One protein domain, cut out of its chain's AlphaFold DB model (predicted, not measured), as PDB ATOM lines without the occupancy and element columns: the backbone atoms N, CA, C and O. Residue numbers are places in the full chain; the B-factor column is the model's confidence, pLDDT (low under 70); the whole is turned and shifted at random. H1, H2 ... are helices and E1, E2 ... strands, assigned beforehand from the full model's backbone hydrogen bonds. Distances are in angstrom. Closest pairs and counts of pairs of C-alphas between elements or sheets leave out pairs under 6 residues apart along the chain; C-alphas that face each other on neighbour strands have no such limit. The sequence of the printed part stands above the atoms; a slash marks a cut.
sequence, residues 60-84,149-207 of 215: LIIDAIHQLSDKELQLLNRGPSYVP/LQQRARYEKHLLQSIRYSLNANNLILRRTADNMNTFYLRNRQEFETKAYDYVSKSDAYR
ATOM      1  N   LEU A  60      17.857 -39.851 -13.469       52.78
ATOM      2  CA  LEU A  60      16.819 -39.302 -12.618       52.78
ATOM      3  C   LEU A  60      17.503 -38.346 -11.639       52.78
ATOM      4  O   LEU A  60      18.239 -38.765 -10.744       52.78
ATOM      5  N   ILE A  61      17.283 -37.044 -11.811       51.91
ATOM      6  CA  ILE A  61      17.404 -36.126 -10.679       51.91
ATOM      7  C   ILE A  61      16.163 -36.407  -9.834       51.91
ATOM      8  O   ILE A  61      15.078 -35.935 -10.151       51.91
ATOM      9  N   ILE A  62      16.314 -37.281  -8.838       46.66
ATOM     10  CA  ILE A  62      15.190 -37.862  -8.086       46.66
ATOM     11  C   ILE A  62      14.495 -36.815  -7.206       46.66
ATOM     12  O   ILE A  62      13.366 -37.021  -6.782       46.66
ATOM     13  N   ASP A  63      15.141 -35.677  -6.948       48.03
ATOM     14  CA  ASP A  63      14.618 -34.707  -6.000       48.03
ATOM     15  C   ASP A  63      15.246 -33.327  -6.232       48.03
ATOM     16  O   ASP A  63      16.363 -33.056  -5.787       48.03
ATOM     17  N   ALA A  64      14.578 -32.485  -7.022       50.91
ATOM     18  CA  ALA A  64      15.064 -31.159  -7.386       50.91
ATOM     19  C   ALA A  64      14.228 -30.079  -6.691       50.91
ATOM     20  O   ALA A  64      13.111 -29.781  -7.101       50.91
ATOM     21  N   ILE A  65      14.810 -29.427  -5.682       56.91
ATOM     22  CA  ILE A  65      14.243 -28.206  -5.071       56.91
ATOM     23  C   ILE A  65      14.365 -27.005  -6.038       56.91
ATOM     24  O   ILE A  65      13.727 -25.971  -5.861       56.91
ATOM     25  N   HIS A  66      15.187 -27.131  -7.084       66.44
ATOM     26  CA  HIS A  66      15.569 -26.041  -7.973       66.44
ATOM     27  C   HIS A  66      15.312 -26.371  -9.443       66.44
ATOM     28  O   HIS A  66      15.708 -27.431  -9.931       66.44
ATOM     29  N   GLN A  67      14.680 -25.435 -10.152       71.06
ATOM     30  CA  GLN A  67      14.358 -25.573 -11.570       71.06
ATOM     31  C   GLN A  67      15.591 -25.278 -12.427       71.06
ATOM     32  O   GLN A  67      15.914 -24.128 -12.714       71.06
ATOM     33  N   LEU A  68      16.282 -26.341 -12.835       75.25
ATOM     34  CA  LEU A  68      17.246 -26.282 -13.929       75.25
ATOM     35  C   LEU A  68      16.499 -26.243 -15.263       75.25
ATOM     36  O   LEU A  68      15.453 -26.875 -15.414       75.25
ATOM     37  N   SER A  69      17.050 -25.544 -16.253       81.69
ATOM     38  CA  SER A  69      16.481 -25.559 -17.602       81.69
ATOM     39  C   SER A  69      16.628 -26.934 -18.262       81.69
ATOM     40  O   SER A  69      17.570 -27.684 -17.985       81.69
ATOM     41  N   ASP A  70      15.767 -27.239 -19.237       78.31
ATOM     42  CA  ASP A  70      15.828 -28.492 -20.006       78.31
ATOM     43  C   ASP A  70      17.210 -28.762 -20.616       78.31
ATOM     44  O   ASP A  70      17.646 -29.907 -20.734       78.31
ATOM     45  N   LYS A  71      17.922 -27.705 -21.023       81.25
ATOM     46  CA  LYS A  71      19.258 -27.812 -21.626       81.25
ATOM     47  C   LYS A  71      20.329 -28.154 -20.602       81.25
ATOM     48  O   LYS A  71      21.234 -28.930 -20.909       81.25
ATOM     49  N   GLU A  72      20.216 -27.612 -19.399       79.75
ATOM     50  CA  GLU A  72      21.094 -27.937 -18.278       79.75
ATOM     51  C   GLU A  72      20.849 -29.366 -17.794       79.75
ATOM     52  O   GLU A  72      21.806 -30.122 -17.638       79.75
ATOM     53  N   LEU A  73      19.583 -29.776 -17.676       77.50
ATOM     54  CA  LEU A  73      19.201 -31.155 -17.359       77.50
ATOM     55  C   LEU A  73      19.733 -32.142 -18.404       77.50
ATOM     56  O   LEU A  73      20.386 -33.125 -18.059       77.50
ATOM     57  N   GLN A  74      19.547 -31.850 -19.694       76.75
ATOM     58  CA  GLN A  74      20.100 -32.670 -20.777       76.75
ATOM     59  C   GLN A  74      21.626 -32.777 -20.697       76.75
ATOM     60  O   GLN A  74      22.175 -33.849 -20.956       76.75
ATOM     61  N   LEU A  75      22.322 -31.688 -20.353       78.06
ATOM     62  CA  LEU A  75      23.775 -31.684 -20.198       78.06
ATOM     63  C   LEU A  75      24.236 -32.521 -19.000       78.06
ATOM     64  O   LEU A  75      25.195 -33.276 -19.137       78.06
ATOM     65  N   LEU A  76      23.560 -32.422 -17.856       75.69
ATOM     66  CA  LEU A  76      23.858 -33.236 -16.675       75.69
ATOM     67  C   LEU A  76      23.600 -34.722 -16.932       75.69
ATOM     68  O   LEU A  76      24.377 -35.569 -16.492       75.69
ATOM     69  N   ASN A  77      22.563 -35.026 -17.711       71.44
ATOM     70  CA  ASN A  77      22.149 -36.393 -17.979       71.44
ATOM     71  C   ASN A  77      23.080 -37.135 -18.940       71.44
ATOM     72  O   ASN A  77      23.380 -38.309 -18.716       71.44
ATOM     73  N   ARG A  78      23.538 -36.459 -20.000       71.94
ATOM     74  CA  ARG A  78      24.402 -37.051 -21.039       71.94
ATOM     75  C   ARG A  78      25.897 -36.786 -20.827       71.94
ATOM     76  O   ARG A  78      26.721 -37.380 -21.515       71.94
ATOM     77  N   GLY A  79      26.235 -35.875 -19.915       69.88
ATOM     78  CA  GLY A  79      27.572 -35.306 -19.781       69.88
ATOM     79  C   GLY A  79      27.927 -34.320 -20.907       69.88
ATOM     80  O   GLY A  79      27.194 -34.177 -21.894       69.88
ATOM     81  N   PRO A  80      29.060 -33.605 -20.789       68.31
ATOM     82  CA  PRO A  80      29.588 -32.820 -21.897       68.31
ATOM     83  C   PRO A  80      29.868 -33.751 -23.078       68.31
ATOM     84  O   PRO A  80      30.510 -34.789 -22.935       68.31
ATOM     85  N   SER A  81      29.367 -33.390 -24.255       65.12
ATOM     86  CA  SER A  81      29.513 -34.232 -25.443       65.12
ATOM     87  C   SER A  81      30.821 -33.985 -26.190       65.12
ATOM     88  O   SER A  81      31.148 -34.730 -27.109       65.12
ATOM     89  N   TYR A  82      31.540 -32.916 -25.846       57.88
ATOM     90  CA  TYR A  82      32.817 -32.573 -26.453       57.88
ATOM     91  C   TYR A  82      33.915 -32.504 -25.395       57.88
ATOM     92  O   TYR A  82      33.902 -31.624 -24.535       57.88
ATOM     93  N   VAL A  83      34.886 -33.413 -25.485       55.88
ATOM     94  CA  VAL A  83      36.122 -33.357 -24.699       55.88
ATOM     95  C   VAL A  83      37.309 -33.776 -25.570       55.88
ATOM     96  O   VAL A  83      37.619 -34.960 -25.666       55.88
ATOM     97  N   PRO A  84      38.047 -32.814 -26.140       51.59
ATOM     98  CA  PRO A  84      39.484 -32.939 -26.261       51.59
ATOM     99  C   PRO A  84      40.111 -31.864 -25.357       51.59
ATOM    100  O   PRO A  84      40.033 -30.670 -25.668       51.59
ATOM    101  N   LEU A 149      32.140 -27.392 -33.675       76.31
ATOM    102  CA  LEU A 149      32.619 -28.004 -32.437       76.31
ATOM    103  C   LEU A 149      33.081 -26.943 -31.436       76.31
ATOM    104  O   LEU A 149      32.774 -27.055 -30.249       76.31
ATOM    105  N   GLN A 150      33.734 -25.874 -31.902       74.50
ATOM    106  CA  GLN A 150      34.095 -24.744 -31.040       74.50
ATOM    107  C   GLN A 150      32.858 -24.060 -30.444       74.50
ATOM    108  O   GLN A 150      32.815 -23.790 -29.242       74.50
ATOM    109  N   GLN A 151      31.841 -23.796 -31.266       78.38
ATOM    110  CA  GLN A 151      30.581 -23.198 -30.822       78.38
ATOM    111  C   GLN A 151      29.870 -24.093 -29.806       78.38
ATOM    112  O   GLN A 151      29.482 -23.615 -28.738       78.38
ATOM    113  N   ARG A 152      29.777 -25.401 -30.082       81.25
ATOM    114  CA  ARG A 152      29.206 -26.375 -29.142       81.25
ATOM    115  C   ARG A 152      29.957 -26.391 -27.814       81.25
ATOM    116  O   ARG A 152      29.323 -26.364 -26.765       81.25
ATOM    117  N   ALA A 153      31.288 -26.392 -27.846       77.81
ATOM    118  CA  ALA A 153      32.108 -26.378 -26.640       77.81
ATOM    119  C   ALA A 153      31.889 -25.114 -25.798       77.81
ATOM    120  O   ALA A 153      31.753 -25.197 -24.577       77.81
ATOM    121  N   ARG A 154      31.827 -23.941 -26.441       80.31
ATOM    122  CA  ARG A 154      31.523 -22.670 -25.764       80.31
ATOM    123  C   ARG A 154      30.133 -22.702 -25.137       80.31
ATOM    124  O   ARG A 154      29.990 -22.335 -23.976       80.31
ATOM    125  N   TYR A 155      29.139 -23.199 -25.867       85.00
ATOM    126  CA  TYR A 155      27.773 -23.344 -25.373       85.00
ATOM    127  C   TYR A 155      27.685 -24.280 -24.156       85.00
ATOM    128  O   TYR A 155      27.166 -23.885 -23.115       85.00
ATOM    129  N   GLU A 156      28.252 -25.487 -24.240       83.19
ATOM    130  CA  GLU A 156      28.251 -26.443 -23.122       83.19
ATOM    131  C   GLU A 156      29.037 -25.899 -21.912       83.19
ATOM    132  O   GLU A 156      28.613 -26.079 -20.770       83.19
ATOM    133  N   LYS A 157      30.125 -25.147 -22.136       83.19
ATOM    134  CA  LYS A 157      30.846 -24.433 -21.067       83.19
ATOM    135  C   LYS A 157      29.972 -23.375 -20.391       83.19
ATOM    136  O   LYS A 157      29.989 -23.289 -19.164       83.19
ATOM    137  N   HIS A 158      29.220 -22.587 -21.158       84.19
ATOM    138  CA  HIS A 158      28.296 -21.597 -20.604       84.19
ATOM    139  C   HIS A 158      27.180 -22.252 -19.789       84.19
ATOM    140  O   HIS A 158      26.900 -21.788 -18.688       84.19
ATOM    141  N   LEU A 159      26.618 -23.369 -20.256       85.81
ATOM    142  CA  LEU A 159      25.644 -24.142 -19.479       85.81
ATOM    143  C   LEU A 159      26.236 -24.640 -18.152       85.81
ATOM    144  O   LEU A 159      25.621 -24.470 -17.105       85.81
ATOM    145  N   LEU A 160      27.457 -25.190 -18.152       84.69
ATOM    146  CA  LEU A 160      28.123 -25.601 -16.907       84.69
ATOM    147  C   LEU A 160      28.346 -24.430 -15.944       84.69
ATOM    148  O   LEU A 160      28.234 -24.598 -14.729       84.69
ATOM    149  N   GLN A 161      28.694 -23.254 -16.468       86.06
ATOM    150  CA  GLN A 161      28.849 -22.045 -15.660       86.06
ATOM    151  C   GLN A 161      27.512 -21.584 -15.081       86.06
ATOM    152  O   GLN A 161      27.467 -21.268 -13.895       86.06
ATOM    153  N   SER A 162      26.444 -21.615 -15.880       88.44
ATOM    154  CA  SER A 162      25.076 -21.301 -15.454       88.44
ATOM    155  C   SER A 162      24.626 -22.204 -14.305       88.44
ATOM    156  O   SER A 162      24.285 -21.708 -13.232       88.44
ATOM    157  N   ILE A 163      24.776 -23.525 -14.463       86.00
ATOM    158  CA  ILE A 163      24.472 -24.504 -13.409       86.00
ATOM    159  C   ILE A 163      25.261 -24.175 -12.140       86.00
ATOM    160  O   ILE A 163      24.688 -24.069 -11.061       86.00
ATOM    161  N   ARG A 164      26.583 -23.977 -12.242       87.75
ATOM    162  CA  ARG A 164      27.432 -23.672 -11.075       87.75
ATOM    163  C   ARG A 164      27.022 -22.385 -10.372       87.75
ATOM    164  O   ARG A 164      27.000 -22.357  -9.144       87.75
ATOM    165  N   TYR A 165      26.734 -21.336 -11.138       88.94
ATOM    166  CA  TYR A 165      26.273 -20.067 -10.596       88.94
ATOM    167  C   TYR A 165      24.962 -20.260  -9.841       88.94
ATOM    168  O   TYR A 165      24.875 -19.878  -8.676       88.94
ATOM    169  N   SER A 166      23.996 -20.945 -10.455       86.00
ATOM    170  CA  SER A 166      22.696 -21.183  -9.840       86.00
ATOM    171  C   SER A 166      22.788 -22.033  -8.571       86.00
ATOM    172  O   SER A 166      22.194 -21.698  -7.545       86.00
ATOM    173  N   LEU A 167      23.598 -23.097  -8.590       87.19
ATOM    174  CA  LEU A 167      23.832 -23.923  -7.408       87.19
ATOM    175  C   LEU A 167      24.462 -23.115  -6.269       87.19
ATOM    176  O   LEU A 167      24.054 -23.259  -5.123       87.19
ATOM    177  N   ASN A 168      25.436 -22.254  -6.564       87.31
ATOM    178  CA  ASN A 168      26.084 -21.444  -5.534       87.31
ATOM    179  C   ASN A 168      25.159 -20.352  -4.984       87.31
ATOM    180  O   ASN A 168      25.102 -20.182  -3.770       87.31
ATOM    181  N   ALA A 169      24.417 -19.653  -5.849       87.06
ATOM    182  CA  ALA A 169      23.487 -18.600  -5.443       87.06
ATOM    183  C   ALA A 169      22.385 -19.124  -4.508       87.06
ATOM    184  O   ALA A 169      21.996 -18.441  -3.567       87.06
ATOM    185  N   ASN A 170      21.929 -20.360  -4.730       84.75
ATOM    186  CA  ASN A 170      20.869 -20.992  -3.943       84.75
ATOM    187  C   ASN A 170      21.397 -21.893  -2.807       84.75
ATOM    188  O   ASN A 170      20.626 -22.629  -2.193       84.75
ATOM    189  N   ASN A 171      22.708 -21.871  -2.534       86.50
ATOM    190  CA  ASN A 171      23.372 -22.746  -1.561       86.50
ATOM    191  C   ASN A 171      23.030 -24.240  -1.744       86.50
ATOM    192  O   ASN A 171      22.756 -24.975  -0.791       86.50
ATOM    193  N   LEU A 172      23.026 -24.696  -2.994       86.25
ATOM    194  CA  LEU A 172      22.723 -26.064  -3.386       86.25
ATOM    195  C   LEU A 172      23.997 -26.864  -3.659       86.25
ATOM    196  O   LEU A 172      25.089 -26.344  -3.945       86.25
ATOM    197  N   ILE A 173      23.841 -28.178  -3.598       82.88
ATOM    198  CA  ILE A 173      24.850 -29.148  -3.976       82.88
ATOM    199  C   ILE A 173      24.249 -30.144  -4.963       82.88
ATOM    200  O   ILE A 173      23.180 -30.697  -4.729       82.88
ATOM    201  N   LEU A 174      24.965 -30.356  -6.069       81.31
ATOM    202  CA  LEU A 174      24.674 -31.388  -7.054       81.31
ATOM    203  C   LEU A 174      25.750 -32.473  -6.954       81.31
ATOM    204  O   LEU A 174      26.927 -32.209  -7.218       81.31
ATOM    205  N   ARG A 175      25.368 -33.687  -6.558       75.25
ATOM    206  CA  ARG A 175      26.283 -34.834  -6.433       75.25
ATOM    207  C   ARG A 175      25.650 -36.073  -7.026       75.25
ATOM    208  O   ARG A 175      24.473 -36.320  -6.826       75.25
ATOM    209  N   ARG A 176      26.449 -36.879  -7.719       70.50
ATOM    210  CA  ARG A 176      26.023 -38.222  -8.095       70.50
ATOM    211  C   ARG A 176      25.942 -39.085  -6.836       70.50
ATOM    212  O   ARG A 176      26.853 -39.028  -6.006       70.50
ATOM    213  N   THR A 177      24.869 -39.845  -6.689       67.50
ATOM    214  CA  THR A 177      24.730 -40.827  -5.610       67.50
ATOM    215  C   THR A 177      25.617 -42.047  -5.875       67.50
ATOM    216  O   THR A 177      26.090 -42.271  -6.988       67.50
ATOM    217  N   ALA A 178      25.920 -42.807  -4.822       62.69
ATOM    218  CA  ALA A 178      26.808 -43.970  -4.901       62.69
ATOM    219  C   ALA A 178      26.139 -45.217  -5.516       62.69
ATOM    220  O   ALA A 178      26.735 -46.293  -5.535       62.69
ATOM    221  N   ASP A 179      24.898 -45.097  -5.981       62.56
ATOM    222  CA  ASP A 179      24.170 -46.170  -6.635       62.56
ATOM    223  C   ASP A 179      24.656 -46.385  -8.079       62.56
ATOM    224  O   ASP A 179      25.266 -45.533  -8.728       62.56
ATOM    225  N   ASN A 180      24.378 -47.579  -8.608       56.16
ATOM    226  CA  ASN A 180      24.677 -47.912 -10.005       56.16
ATOM    227  C   ASN A 180      23.723 -47.221 -10.993       56.16
ATOM    228  O   ASN A 180      23.890 -47.350 -12.207       56.16
ATOM    229  N   MET A 181      22.725 -46.505 -10.480       54.81
ATOM    230  CA  MET A 181      21.828 -45.667 -11.257       54.81
ATOM    231  C   MET A 181      22.533 -44.320 -11.461       54.81
ATOM    232  O   MET A 181      23.250 -43.845 -10.587       54.81
ATOM    233  N   ASN A 182      22.418 -43.692 -12.632       59.00
ATOM    234  CA  ASN A 182      22.973 -42.348 -12.864       59.00
ATOM    235  C   ASN A 182      22.122 -41.281 -12.144       59.00
ATOM    236  O   ASN A 182      21.618 -40.348 -12.765       59.00
ATOM    237  N   THR A 183      21.923 -41.457 -10.844       66.75
ATOM    238  CA  THR A 183      21.075 -40.631 -10.000       66.75
ATOM    239  C   THR A 183      21.886 -39.466  -9.443       66.75
ATOM    240  O   THR A 183      23.062 -39.601  -9.084       66.75
ATOM    241  N   PHE A 184      21.255 -38.295  -9.381       70.19
ATOM    242  CA  PHE A 184      21.863 -37.095  -8.820       70.19
ATOM    243  C   PHE A 184      21.044 -36.563  -7.646       70.19
ATOM    244  O   PHE A 184      19.835 -36.373  -7.738       70.19
ATOM    245  N   TYR A 185      21.745 -36.281  -6.554       73.25
ATOM    246  CA  TYR A 185      21.270 -35.534  -5.401       73.25
ATOM    247  C   TYR A 185      21.387 -34.035  -5.684       73.25
ATOM    248  O   TYR A 185      22.497 -33.560  -5.947       73.25
ATOM    249  N   LEU A 186      20.270 -33.305  -5.615       79.94
ATOM    250  CA  LEU A 186      20.203 -31.852  -5.793       79.94
ATOM    251  C   LEU A 186      19.424 -31.192  -4.646       79.94
ATOM    252  O   LEU A 186      18.219 -30.974  -4.732       79.94
ATOM    253  N   ARG A 187      20.112 -30.832  -3.561       77.62
ATOM    254  CA  ARG A 187      19.482 -30.171  -2.401       77.62
ATOM    255  C   ARG A 187      20.391 -29.127  -1.765       77.62
ATOM    256  O   ARG A 187      21.479 -28.853  -2.268       77.62
ATOM    257  N   ASN A 188      19.940 -28.543  -0.657       83.25
ATOM    258  CA  ASN A 188      20.710 -27.606   0.145       83.25
ATOM    259  C   ASN A 188      22.034 -28.229   0.628       83.25
ATOM    260  O   ASN A 188      22.093 -29.380   1.075       83.25
ATOM    261  N   ARG A 189      23.106 -27.445   0.522       84.31
ATOM    262  CA  ARG A 189      24.465 -27.845   0.879       84.31
ATOM    263  C   ARG A 189      24.638 -28.065   2.382       84.31
ATOM    264  O   ARG A 189      25.244 -29.060   2.758       84.31
ATOM    265  N   GLN A 190      24.078 -27.201   3.228       84.75
ATOM    266  CA  GLN A 190      24.185 -27.331   4.688       84.75
ATOM    267  C   GLN A 190      23.459 -28.576   5.198       84.75
ATOM    268  O   GLN A 190      23.982 -29.294   6.047       84.75
ATOM    269  N   GLU A 191      22.274 -28.871   4.655       83.31
ATOM    270  CA  GLU A 191      21.537 -30.093   4.999       83.31
ATOM    271  C   GLU A 191      22.344 -31.343   4.619       83.31
ATOM    272  O   GLU A 191      22.459 -32.283   5.409       83.31
ATOM    273  N   PHE A 192      22.945 -31.337   3.425       83.56
ATOM    274  CA  PHE A 192      23.824 -32.412   2.975       83.56
ATOM    275  C   PHE A 192      25.033 -32.589   3.897       83.56
ATOM    276  O   PHE A 192      25.312 -33.707   4.317       83.56
ATOM    277  N   GLU A 193      25.732 -31.506   4.234       82.31
ATOM    278  CA  GLU A 193      26.906 -31.542   5.115       82.31
ATOM    279  C   GLU A 193      26.546 -32.037   6.519       82.31
ATOM    280  O   GLU A 193      27.249 -32.885   7.063       82.31
ATOM    281  N   THR A 194      25.409 -31.597   7.064       81.75
ATOM    282  CA  THR A 194      24.913 -32.043   8.375       81.75
ATOM    283  C   THR A 194      24.623 -33.543   8.376       81.75
ATOM    284  O   THR A 194      25.079 -34.263   9.262       81.75
ATOM    285  N   LYS A 195      23.916 -34.043   7.354       80.44
ATOM    286  CA  LYS A 195      23.614 -35.477   7.205       80.44
ATOM    287  C   LYS A 195      24.869 -36.311   6.964       80.44
ATOM    288  O   LYS A 195      24.993 -37.401   7.514       80.44
ATOM    289  N   ALA A 196      25.800 -35.812   6.154       77.94
ATOM    290  CA  ALA A 196      27.069 -36.483   5.901       77.94
ATOM    291  C   ALA A 196      27.907 -36.581   7.182       77.94
ATOM    292  O   ALA A 196      28.447 -37.645   7.477       77.94
ATOM    293  N   TYR A 197      27.969 -35.502   7.966       78.12
ATOM    294  CA  TYR A 197      28.660 -35.490   9.250       78.12
ATOM    295  C   TYR A 197      28.019 -36.456  10.253       78.12
ATOM    296  O   TYR A 197      28.730 -37.242  10.871       78.12
ATOM    297  N   ASP A 198      26.689 -36.453  10.365       77.75
ATOM    298  CA  ASP A 198      25.947 -37.369  11.238       77.75
ATOM    299  C   ASP A 198      26.157 -38.843  10.848       77.75
ATOM    300  O   ASP A 198      26.354 -39.708  11.698       77.75
ATOM    301  N   TYR A 199      26.192 -39.138   9.548       76.44
ATOM    302  CA  TYR A 199      26.494 -40.479   9.050       76.44
ATOM    303  C   TYR A 199      27.929 -40.918   9.383       76.44
ATOM    304  O   TYR A 199      28.154 -42.060   9.787       76.44
ATOM    305  N   VAL A 200      28.911 -40.027   9.218       76.25
ATOM    306  CA  VAL A 200      30.318 -40.324   9.535       76.25
ATOM    307  C   VAL A 200      30.525 -40.477  11.043       76.25
ATOM    308  O   VAL A 200      31.286 -41.346  11.457       76.25
ATOM    309  N   SER A 201      29.848 -39.676  11.868       74.62
ATOM    310  CA  SER A 201      29.974 -39.750  13.327       74.62
ATOM    311  C   SER A 201      29.313 -40.998  13.917       74.62
ATOM    312  O   SER A 201      29.813 -41.544  14.899       74.62
ATOM    313  N   LYS A 202      28.222 -41.482  13.306       74.88
ATOM    314  CA  LYS A 202      27.464 -42.660  13.760       74.88
ATOM    315  C   LYS A 202      27.883 -43.981  13.113       74.88
ATOM    316  O   LYS A 202      27.408 -45.026  13.550       74.88
ATOM    317  N   SER A 203      28.730 -43.969  12.082       66.44
ATOM    318  CA  SER A 203      29.169 -45.194  11.401       66.44
ATOM    319  C   SER A 203      30.685 -45.386  11.452       66.44
ATOM    320  O   SER A 203      31.459 -44.461  11.238       66.44
ATOM    321  N   ASP A 204      31.130 -46.634  11.624       65.31
ATOM    322  CA  ASP A 204      32.541 -47.029  11.475       65.31
ATOM    323  C   ASP A 204      33.001 -47.055   9.995       65.31
ATOM    324  O   ASP A 204      34.070 -47.581   9.674       65.31
ATOM    325  N   ALA A 205      32.221 -46.500   9.057       59.38
ATOM    326  CA  ALA A 205      32.483 -46.587   7.617       59.38
ATOM    327  C   ALA A 205      33.863 -46.025   7.218       59.38
ATOM    328  O   ALA A 205      34.494 -46.521   6.284       59.38
ATOM    329  N   TYR A 206      34.378 -45.036   7.955       58.72
ATOM    330  CA  TYR A 206      35.721 -44.485   7.740       58.72
ATOM    331  C   TYR A 206      36.848 -45.434   8.198       58.72
ATOM    332  O   TYR A 206      37.941 -45.402   7.631       58.72
ATOM    333  N   ARG A 207      36.597 -46.330   9.166       57.62
ATOM    334  CA  ARG A 207      37.585 -47.319   9.644       57.62
ATOM    335  C   ARG A 207      37.837 -48.408   8.602       57.62
ATOM    336  O   ARG A 207      38.959 -48.885   8.478       57.62
TER     337      ARG A 207
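This is residues 60 to 84 and 149 to 207 of the 215 residues of the protein "Hypothetical protein" of Rotaria socialis (UniProt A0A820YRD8). A small three-stranded sheet joins helices H2 and H3 into a wide V, with H1 packed across H2. The printed part has 84 residues, named elements E1 H1 H2 E2 E3 H3, a mixed sheet E1 E3 E2 and mixed class. It is loose, radius of gyration of the C-alphas 15.3 A, spanning 49 by 26 by 21 A.

E1, residues 61 to 64, begins at C-alpha 61 (17.404, -36.126, -10.679). H1 is 70 to 78, H2 149 to 169, 30.0 A long, E2 172 to 176, E3 184 to 188. H3, 189 to 202, ends at (27.464, -42.660, 13.760).

E2 and E3 form an antiparallel hairpin, N 175 and O 185 2.9 A apart; E1 is parallel to E3. H1 touches H2 residues 156 to 163 alone, about perpendicular at 76 degrees; the closest C-alphas are Glu 72 and Leu 159, 6.0 A. Every helix O i to N i+4 pair is within hydrogen-bond range.

Residues 85 to 148 are cut out, C-alphas 84 and 149 10.5 A apart. Low pLDDT includes 60 to 66.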